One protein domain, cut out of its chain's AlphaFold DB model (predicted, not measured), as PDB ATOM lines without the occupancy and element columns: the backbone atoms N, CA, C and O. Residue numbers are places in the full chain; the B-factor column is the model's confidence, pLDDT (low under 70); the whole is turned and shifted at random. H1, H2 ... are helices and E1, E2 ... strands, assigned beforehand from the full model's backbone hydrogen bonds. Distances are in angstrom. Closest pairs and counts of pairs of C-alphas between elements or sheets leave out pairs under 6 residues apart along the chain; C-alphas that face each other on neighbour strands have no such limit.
ATOM      1  N   GLN A   2     161.599 187.311 151.502       61.69
ATOM      2  CA  GLN A   2     162.843 187.789 152.096       61.69
ATOM      3  C   GLN A   2     163.988 187.116 151.342       61.69
ATOM      4  O   GLN A   2     164.084 185.891 151.357       61.69
ATOM      5  N   LEU A   3     164.773 187.902 150.604       67.44
ATOM      6  CA  LEU A   3     165.973 187.401 149.936       67.44
ATOM      7  C   LEU A   3     167.033 187.089 151.000       67.44
ATOM      8  O   LEU A   3     167.054 187.721 152.061       67.44
ATOM      9  N   ALA A   4     167.887 186.099 150.740       68.88
ATOM     10  CA  ALA A   4     169.045 185.869 151.593       68.88
ATOM     11  C   ALA A   4     169.907 187.143 151.587       68.88
ATOM     12  O   ALA A   4     170.161 187.700 150.526       68.88
ATOM     13  N   GLY A   5     170.350 187.611 152.757       69.19
ATOM     14  CA  GLY A   5     171.182 188.821 152.869       69.19
ATOM     15  C   GLY A   5     172.606 188.661 152.318       69.19
ATOM     16  O   GLY A   5     173.418 189.566 152.461       69.19
ATOM     17  N   SER A   6     172.923 187.499 151.746       77.81
ATOM     18  CA  SER A   6     174.167 187.217 151.041       77.81
ATOM     19  C   SER A   6     173.956 187.392 149.541       77.81
ATOM     20  O   SER A   6     173.214 186.627 148.922       77.81
ATOM     21  N   GLU A   7     174.642 188.366 148.966       77.81
ATOM     22  CA  GLU A   7     174.719 188.554 147.523       77.81
ATOM     23  C   GLU A   7     175.758 187.596 146.930       77.81
ATOM     24  O   GLU A   7     176.807 187.342 147.524       77.81
ATOM     25  N   ILE A   8     175.466 187.064 145.747       83.31
ATOM     26  CA  ILE A   8     176.415 186.284 144.953       83.31
ATOM     27  C   ILE A   8     176.508 186.904 143.565       83.31
ATOM     28  O   ILE A   8     175.525 187.449 143.059       83.31
ATOM     29  N   SER A   9     177.682 186.820 142.938       87.06
ATOM     30  CA  SER A   9     177.793 187.234 141.543       87.06
ATOM     31  C   SER A   9     176.998 186.281 140.656       87.06
ATOM     32  O   SER A   9     176.825 185.098 140.965       87.06
ATOM     33  N   ARG A  10     176.534 186.790 139.517       84.81
ATOM     34  CA  ARG A  10     175.772 186.003 138.547       84.81
ATOM     35  C   ARG A  10     176.558 184.786 138.051       84.81
ATOM     36  O   ARG A  10     175.975 183.744 137.789       84.81
ATOM     37  N   GLU A  11     177.875 184.903 137.944       85.94
ATOM     38  CA  GLU A  11     178.779 183.827 137.525       85.94
ATOM     39  C   GLU A  11     178.966 182.757 138.611       85.94
ATOM     40  O   GLU A  11     179.323 181.626 138.295       85.94
ATOM     41  N   ALA A  12     178.731 183.104 139.879       88.44
ATOM     42  CA  ALA A  12     178.846 182.199 141.020       88.44
ATOM     43  C   ALA A  12     177.512 181.530 141.407       88.44
ATOM     44  O   ALA A  12     177.493 180.666 142.285       88.44
ATOM     45  N   ASP A  13     176.401 181.905 140.767       88.25
ATOM     46  CA  ASP A  13     175.094 181.284 140.979       88.25
ATOM     47  C   ASP A  13     175.065 179.857 140.413       88.25
ATOM     48  O   ASP A  13     174.995 179.631 139.204       88.25
ATOM     49  N   SER A  14     175.106 178.876 141.314       87.12
ATOM     50  CA  SER A  14     175.078 177.455 140.970       87.12
ATOM     51  C   SER A  14     173.706 176.962 140.518       87.12
ATOM     52  O   SER A  14     173.636 175.916 139.868       87.12
ATOM     53  N   ALA A  15     172.625 177.675 140.851       88.25
ATOM     54  CA  ALA A  15     171.269 177.258 140.515       88.25
ATOM     55  C   ALA A  15     170.956 177.465 139.032       88.25
ATOM     56  O   ALA A  15     170.143 176.712 138.500       88.25
ATOM     57  N   LYS A  16     171.612 178.451 138.396       91.25
ATOM     58  CA  LYS A  16     171.558 178.763 136.958       91.25
ATOM     59  C   LYS A  16     170.135 178.704 136.399       91.25
ATOM     60  O   LYS A  16     169.675 177.660 135.955       91.25
ATOM     61  N   TRP A  17     169.411 179.815 136.415       93.44
ATOM     62  CA  TRP A  17     167.984 179.828 136.109       93.44
ATOM     63  C   TRP A  17     167.571 180.935 135.142       93.44
ATOM     64  O   TRP A  17     168.199 181.985 135.031       93.44
ATOM     65  N   ALA A  18     166.473 180.705 134.430       92.88
ATOM     66  CA  ALA A  18     165.898 181.655 133.490       92.88
ATOM     67  C   ALA A  18     164.380 181.744 133.658       92.88
ATOM     68  O   ALA A  18     163.703 180.745 133.912       92.88
ATOM     69  N   LEU A  19     163.845 182.947 133.470       94.38
ATOM     70  CA  LEU A  19     162.410 183.183 133.347       94.38
ATOM     71  C   LEU A  19     162.016 183.115 131.881       94.38
ATOM     72  O   LEU A  19     162.725 183.632 131.019       94.38
ATOM     73  N   VAL A  20     160.853 182.538 131.605       93.88
ATOM     74  CA  VAL A  20     160.233 182.659 130.286       93.88
ATOM     75  C   VAL A  20     159.222 183.795 130.352       93.88
ATOM     76  O   VAL A  20     158.162 183.650 130.945       93.88
ATOM     77  N   GLU A  21     159.552 184.949 129.779       87.81
ATOM     78  CA  GLU A  21     158.664 186.116 129.801       87.81
ATOM     79  C   GLU A  21     157.291 185.819 129.180       87.81
ATOM     80  O   GLU A  21     157.166 185.083 128.198       87.81
ATOM     81  N   GLY A  22     156.237 186.376 129.785       89.31
ATOM     82  CA  GLY A  22     154.852 186.140 129.366       89.31
ATOM     83  C   GLY A  22     154.322 184.735 129.677       89.31
ATOM     84  O   GLY A  22     153.174 184.435 129.352       89.31
ATOM     85  N   LYS A  23     155.125 183.877 130.315       89.38
ATOM     86  CA  LYS A  23     154.723 182.559 130.811       89.38
ATOM     87  C   LYS A  23     155.089 182.471 132.287       89.38
ATOM     88  O   LYS A  23     156.128 182.965 132.699       89.38
ATOM     89  N   ASN A  24     154.262 181.828 133.102       95.94
ATOM     90  CA  ASN A  24     154.550 181.645 134.530       95.94
ATOM     91  C   ASN A  24     155.618 180.555 134.753       95.94
ATOM     92  O   ASN A  24     155.444 179.679 135.598       95.94
ATOM     93  N   THR A  25     156.698 180.563 133.966       97.38
ATOM     94  CA  THR A  25     157.665 179.468 133.854       97.38
ATOM     95  C   THR A  25     159.056 179.904 134.295       97.38
ATOM     96  O   THR A  25     159.594 180.901 133.807       97.38
ATOM     97  N   VAL A  26     159.655 179.104 135.174       96.81
ATOM     98  CA  VAL A  26     161.063 179.192 135.579       96.81
ATOM     99  C   VAL A  26     161.777 177.937 135.101       96.81
ATOM    100  O   VAL A  26     161.251 176.839 135.268       96.81
ATOM    101  N   CYS A  27     162.963 178.078 134.524       96.00
ATOM    102  CA  CYS A  27     163.791 176.963 134.084       96.00
ATOM    103  C   CYS A  27     165.123 176.968 134.829       96.00
ATOM    104  O   CYS A  27     165.769 178.005 134.892       96.00
ATOM    105  N   LEU A  28     165.539 175.815 135.347       95.00
ATOM    106  CA  LEU A  28     166.876 175.565 135.892       95.00
ATOM    107  C   LEU A  28     167.721 174.924 134.794       95.00
ATOM    108  O   LEU A  28     167.286 173.932 134.207       95.00
ATOM    109  N   THR A  29     168.883 175.483 134.486       92.44
ATOM    110  CA  THR A  29     169.692 175.142 133.313       92.44
ATOM    111  C   THR A  29     171.046 174.577 133.718       92.44
ATOM    112  O   THR A  29     171.650 175.009 134.691       92.44
ATOM    113  N   THR A  30     171.591 173.658 132.927       91.12
ATOM    114  CA  THR A  30     172.973 173.177 133.119       91.12
ATOM    115  C   THR A  30     174.025 174.205 132.698       91.12
ATOM    116  O   THR A  30     175.176 174.126 133.131       91.12
ATOM    117  N   ASN A  31     173.624 175.158 131.860       88.38
ATOM    118  CA  ASN A  31     174.512 176.073 131.158       88.38
ATOM    119  C   ASN A  31     174.675 177.393 131.912       88.38
ATOM    120  O   ASN A  31     173.755 177.854 132.585       88.38
ATOM    121  N   ASP A  32     175.847 178.005 131.764       88.12
ATOM    122  CA  ASP A  32     176.146 179.330 132.313       88.12
ATOM    123  C   ASP A  32     175.374 180.456 131.602       88.12
ATOM    124  O   ASP A  32     174.851 180.321 130.494       88.12
ATOM    125  N   TYR A  33     175.368 181.641 132.210       86.25
ATOM    126  CA  TYR A  33     174.714 182.832 131.659       86.25
ATOM    127  C   TYR A  33     175.506 183.535 130.539       86.25
ATOM    128  O   TYR A  33     175.342 184.737 130.320       86.25
ATOM    129  N   THR A  34     176.386 182.823 129.832       85.50
ATOM    130  CA  THR A  34     177.271 183.414 128.818       85.50
ATOM    131  C   THR A  34     176.792 183.114 127.398       85.50
ATOM    132  O   THR A  34     176.122 182.121 127.126       85.50
ATOM    133  N   VAL A  35     177.171 183.960 126.435       81.38
ATOM    134  CA  VAL A  35     176.844 183.729 125.013       81.38
ATOM    135  C   VAL A  35     177.547 182.477 124.463       81.38
ATOM    136  O   VAL A  35     177.049 181.866 123.516       81.38
ATOM    137  N   GLY A  36     178.681 182.082 125.054       80.38
ATOM    138  CA  GLY A  36     179.453 180.904 124.651       80.38
ATOM    139  C   GLY A  36     178.672 179.601 124.800       80.38
ATOM    140  O   GLY A  36     178.764 178.733 123.932       80.38
ATOM    141  N   GLU A  37     177.811 179.524 125.813       78.25
ATOM    142  CA  GLU A  37     176.987 178.350 126.114       78.25
ATOM    143  C   GLU A  37     175.986 177.994 125.015       78.25
ATOM    144  O   GLU A  37     175.537 176.857 124.935       78.25
ATOM    145  N   LYS A  38     175.684 178.918 124.091       76.50
ATOM    146  CA  LYS A  38     174.867 178.613 122.900       76.50
ATOM    147  C   LYS A  38     175.511 177.565 121.983       76.50
ATOM    148  O   LYS A  38     174.840 177.044 121.098       76.50
ATOM    149  N   LYS A  39     176.813 177.311 122.140       84.31
ATOM    150  CA  LYS A  39     177.597 176.385 121.312       84.31
ATOM    151  C   LYS A  39     177.773 175.004 121.949       84.31
ATOM    152  O   LYS A  39     178.349 174.132 121.305       84.31
ATOM    153  N   ILE A  40     177.312 174.808 123.185       86.75
ATOM    154  CA  ILE A  40     177.472 173.564 123.944       86.75
ATOM    155  C   ILE A  40     176.072 173.016 124.258       86.75
ATOM    156  O   ILE A  40     175.188 173.789 124.637       86.75
ATOM    157  N   PRO A  41     175.819 171.707 124.074       87.56
ATOM    158  CA  PRO A  41     174.533 171.124 124.430       87.56
ATOM    159  C   PRO A  41     174.265 171.290 125.928       87.56
ATOM    160  O   PRO A  41     175.146 171.066 126.754       87.56
ATOM    161  N   GLY A  42     173.028 171.648 126.256       89.81
ATOM    162  CA  GLY A  42     172.565 171.835 127.623       89.81
ATOM    163  C   GLY A  42     171.204 171.199 127.849       89.81
ATOM    164  O   GLY A  42     170.503 170.832 126.904       89.81
ATOM    165  N   ALA A  43     170.820 171.102 129.113       92.44
ATOM    166  CA  ALA A  43     169.489 170.705 129.529       92.44
ATOM    167  C   ALA A  43     168.882 171.781 130.428       92.44
ATOM    168  O   ALA A  43     169.590 172.527 131.108       92.44
ATOM    169  N   ALA A  44     167.554 171.835 130.439       93.88
ATOM    170  CA  ALA A  44     166.822 172.639 131.392       93.88
ATOM    171  C   ALA A  44     165.624 171.865 131.939       93.88
ATOM    172  O   ALA A  44     164.949 171.143 131.203       93.88
ATOM    173  N   VAL A  45     165.355 172.042 133.229       95.75
ATOM    174  CA  VAL A  45     164.120 171.592 133.874       95.75
ATOM    175  C   VAL A  45     163.259 172.821 134.108       95.75
ATOM    176  O   VAL A  45     163.668 173.727 134.830       95.75
ATOM    177  N   CYS A  46     162.081 172.855 133.489       96.56
ATOM    178  CA  CYS A  46     161.169 173.989 133.572       96.56
ATOM    179  C   CYS A  46     159.944 173.660 134.425       96.56
ATOM    180  O   CYS A  46     159.339 172.598 134.281       96.56
ATOM    181  N   LEU A  47     159.569 174.600 135.286       96.38
ATOM    182  CA  LEU A  47     158.400 174.543 136.151       96.38
ATOM    183  C   LEU A  47     157.462 175.697 135.811       96.38
ATOM    184  O   LEU A  47     157.870 176.857 135.853       96.38
ATOM    185  N   GLU A  48     156.200 175.381 135.529       97.31
ATOM    186  CA  GLU A  48     155.145 176.380 135.376       97.31
ATOM    187  C   GLU A  48     154.380 176.546 136.692       97.31
ATOM    188  O   GLU A  48     153.617 175.678 137.117       97.31
ATOM    189  N   ASN A  49     154.631 177.657 137.374       96.62
ATOM    190  CA  ASN A  49     153.985 178.008 138.626       96.62
ATOM    191  C   ASN A  49     154.093 179.519 138.860       96.62
ATOM    192  O   ASN A  49     155.193 180.048 139.007       96.62
ATOM    193  N   ALA A  50     152.956 180.210 138.957       95.81
ATOM    194  CA  ALA A  50     152.926 181.666 139.114       95.81
ATOM    195  C   ALA A  50     153.592 182.155 140.413       95.81
ATOM    196  O   ALA A  50     154.261 183.183 140.414       95.81
ATOM    197  N   GLY A  51     153.451 181.415 141.517       95.00
ATOM    198  CA  GLY A  51     154.079 181.775 142.790       95.00
ATOM    199  C   GLY A  51     155.603 181.702 142.718       95.00
ATOM    200  O   GLY A  51     156.287 182.639 143.126       95.00
ATOM    201  N   VAL A  52     156.128 180.618 142.140       94.38
ATOM    202  CA  VAL A  52     157.573 180.440 141.928       94.38
ATOM    203  C   VAL A  52     158.095 181.464 140.921       94.38
ATOM    204  O   VAL A  52     159.084 182.134 141.200       94.38
ATOM    205  N   TYR A  53     157.402 181.661 139.798       95.56
ATOM    206  CA  TYR A  53     157.755 182.679 138.810       95.56
ATOM    207  C   TYR A  53     157.866 184.071 139.433       95.56
ATOM    208  O   TYR A  53     158.873 184.745 139.241       95.56
ATOM    209  N   ASN A  54     156.883 184.481 140.236       93.81
ATOM    210  CA  ASN A  54     156.891 185.789 140.889       93.81
ATOM    211  C   ASN A  54     158.043 185.937 141.892       93.81
ATOM    212  O   ASN A  54     158.624 187.015 141.997       93.81
ATOM    213  N   ALA A  55     158.401 184.865 142.607       91.88
ATOM    214  CA  ALA A  55     159.556 184.863 143.500       91.88
ATOM    215  C   ALA A  55     160.863 185.098 142.724       91.88
ATOM    216  O   ALA A  55     161.634 186.000 143.044       91.88
ATOM    217  N   PHE A  56     161.082 184.352 141.646       91.94
ATOM    218  CA  PHE A  56     162.270 184.508 140.809       91.94
ATOM    219  C   PHE A  56     162.277 185.841 140.035       91.94
ATOM    220  O   PHE A  56     163.310 186.493 139.944       91.94
ATOM    221  N   SER A  57     161.127 186.325 139.560       92.50
ATOM    222  CA  SER A  57     160.989 187.653 138.942       92.50
ATOM    223  C   SER A  57     161.397 188.774 139.897       92.50
ATOM    224  O   SER A  57     162.178 189.650 139.527       92.50
ATOM    225  N   ALA A  58     160.963 188.699 141.155       90.38
ATOM    226  CA  ALA A  58     161.389 189.641 142.180       90.38
ATOM    227  C   ALA A  58     162.890 189.523 142.510       90.38
ATOM    228  O   ALA A  58     163.504 190.522 142.860       90.38
ATOM    229  N   ALA A  59     163.519 188.352 142.378       87.19
ATOM    230  CA  ALA A  59     164.976 188.239 142.500       87.19
ATOM    231  C   ALA A  59     165.709 188.878 141.301       87.19
ATOM    232  O   ALA A  59     166.687 189.593 141.497       87.19
ATOM    233  N   ALA A  60     165.207 188.692 140.073       86.75
ATOM    234  CA  ALA A  60     165.823 189.219 138.848       86.75
ATOM    235  C   ALA A  60     165.896 190.755 138.794       86.75
ATOM    236  O   ALA A  60     166.812 191.299 138.182       86.75
ATOM    237  N   VAL A  61     164.945 191.463 139.412       84.69
ATOM    238  CA  VAL A  61     164.943 192.940 139.446       84.69
ATOM    239  C   VAL A  61     165.920 193.530 140.465       84.69
ATOM    240  O   VAL A  61     166.224 194.712 140.380       84.69
ATOM    241  N   ASN A  62     166.430 192.719 141.395       79.06
ATOM    242  CA  ASN A  62     167.377 193.136 142.433       79.06
ATOM    243  C   ASN A  62     168.835 192.806 142.056       79.06
ATOM    244  O   ASN A  62     169.677 192.612 142.927       79.06
ATOM    245  N   VAL A  63     169.138 192.685 140.759       78.19
ATOM    246  CA  VAL A  63     170.513 192.479 140.283       78.19
ATOM    247  C   VAL A  63     171.235 193.823 140.277       78.19
ATOM    248  O   VAL A  63     170.960 194.683 139.440       78.19
ATOM    249  N   GLU A  64     172.179 193.984 141.197       80.31
ATOM    250  CA  GLU A  64     173.045 195.157 141.296       80.31
ATOM    251  C   GLU A  64     174.450 194.859 140.751       80.31
ATOM    252  O   GLU A  64     174.839 193.704 140.546       80.31
ATOM    253  N   ALA A  65     175.230 195.905 140.474       79.81
ATOM    254  CA  ALA A  65     176.629 195.725 140.106       79.81
ATOM    255  C   ALA A  65     177.418 195.226 141.325       79.81
ATOM    256  O   ALA A  65     177.321 195.818 142.397       79.81
ATOM    257  N   CYS A  66     178.233 194.177 141.163       73.94
ATOM    258  CA  CYS A  66     179.092 193.714 142.251       73.94
ATOM    259  C   CYS A  66     180.017 194.848 142.715       73.94
ATOM    260  O   CYS A  66     180.832 195.352 141.934       73.94
ATOM    261  N   ASN A  67     179.912 195.215 143.993       69.25
ATOM    262  CA  ASN A  67     180.884 196.084 144.643       69.25
ATOM    263  C   ASN A  67     182.226 195.336 144.701       69.25
ATOM    264  O   ASN A  67     182.287 194.220 145.217       69.25
ATOM    265  N   LYS A  68     183.270 195.914 144.094       60.72
ATOM    266  CA  LYS A  68     184.629 195.352 144.106       60.72
ATOM    267  C   LYS A  68     185.329 195.592 145.434       60.72
ATOM    268  O   LYS A  68     185.175 196.711 145.970       60.72
TER     269      LYS A  68
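Overview. This is residues 2 to 68 of the 68 residues of an uncharacterized protein of Trichinella pseudospiralis (UniProt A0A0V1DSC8). A small sheet of three antiparallel strands, order E1, E2, E3, is covered on one face by helix H2, making two layers, while short H1 lies off the sheet in the loop between E2 and E3. The 67 printed residues run E1, E2, H1, E3, H2, a mixed class with under half of them in named elements. The whole is only just compact, close to loose, with radius of gyration of the C-alphas 12.8 A and spans of 32 by 30 by 17 A.

Along the chain. Find C-alpha 17 at (167.984, 179.828, 136.109), where E1, residues 17 to 20, begins. E2 is residues 25 to 29, 12.8 A; E3 is 44 to 48, 12.9 A. H1 is 35 to 39; H2, 50 to 60, runs 14.9 A to C-alpha 60 at (165.823, 189.219, 138.848).

Arrangement. In the hairpin E1 and E2, look for N 18 and O 27, 2.8 A apart. Between antiparallel E2 and E3, N 28 and O 45 are 2.9 A apart. H2 lies over E1 and E2, height over the sheet 9.0 A, across the strands at 64 degrees to E1 on the local plane; its closest C-alphas to E2 are Tyr 53 and Val 26, 5.8 A. H1 and H2 are apart. Every O i to N i+4 pair is within hydrogen-bond range in H2; H1 has 0 of 1, but 2 of 2 O i to N i+3 pairs.

Size, cuts and confidence. The farthest C-alphas, Glu 48 and Lys 68, are 36.1 A apart. The printed part has no cut, and the four links between named elements are tight. Look for pLDDT under 70 at residues 2 to 5 and 67 to 68.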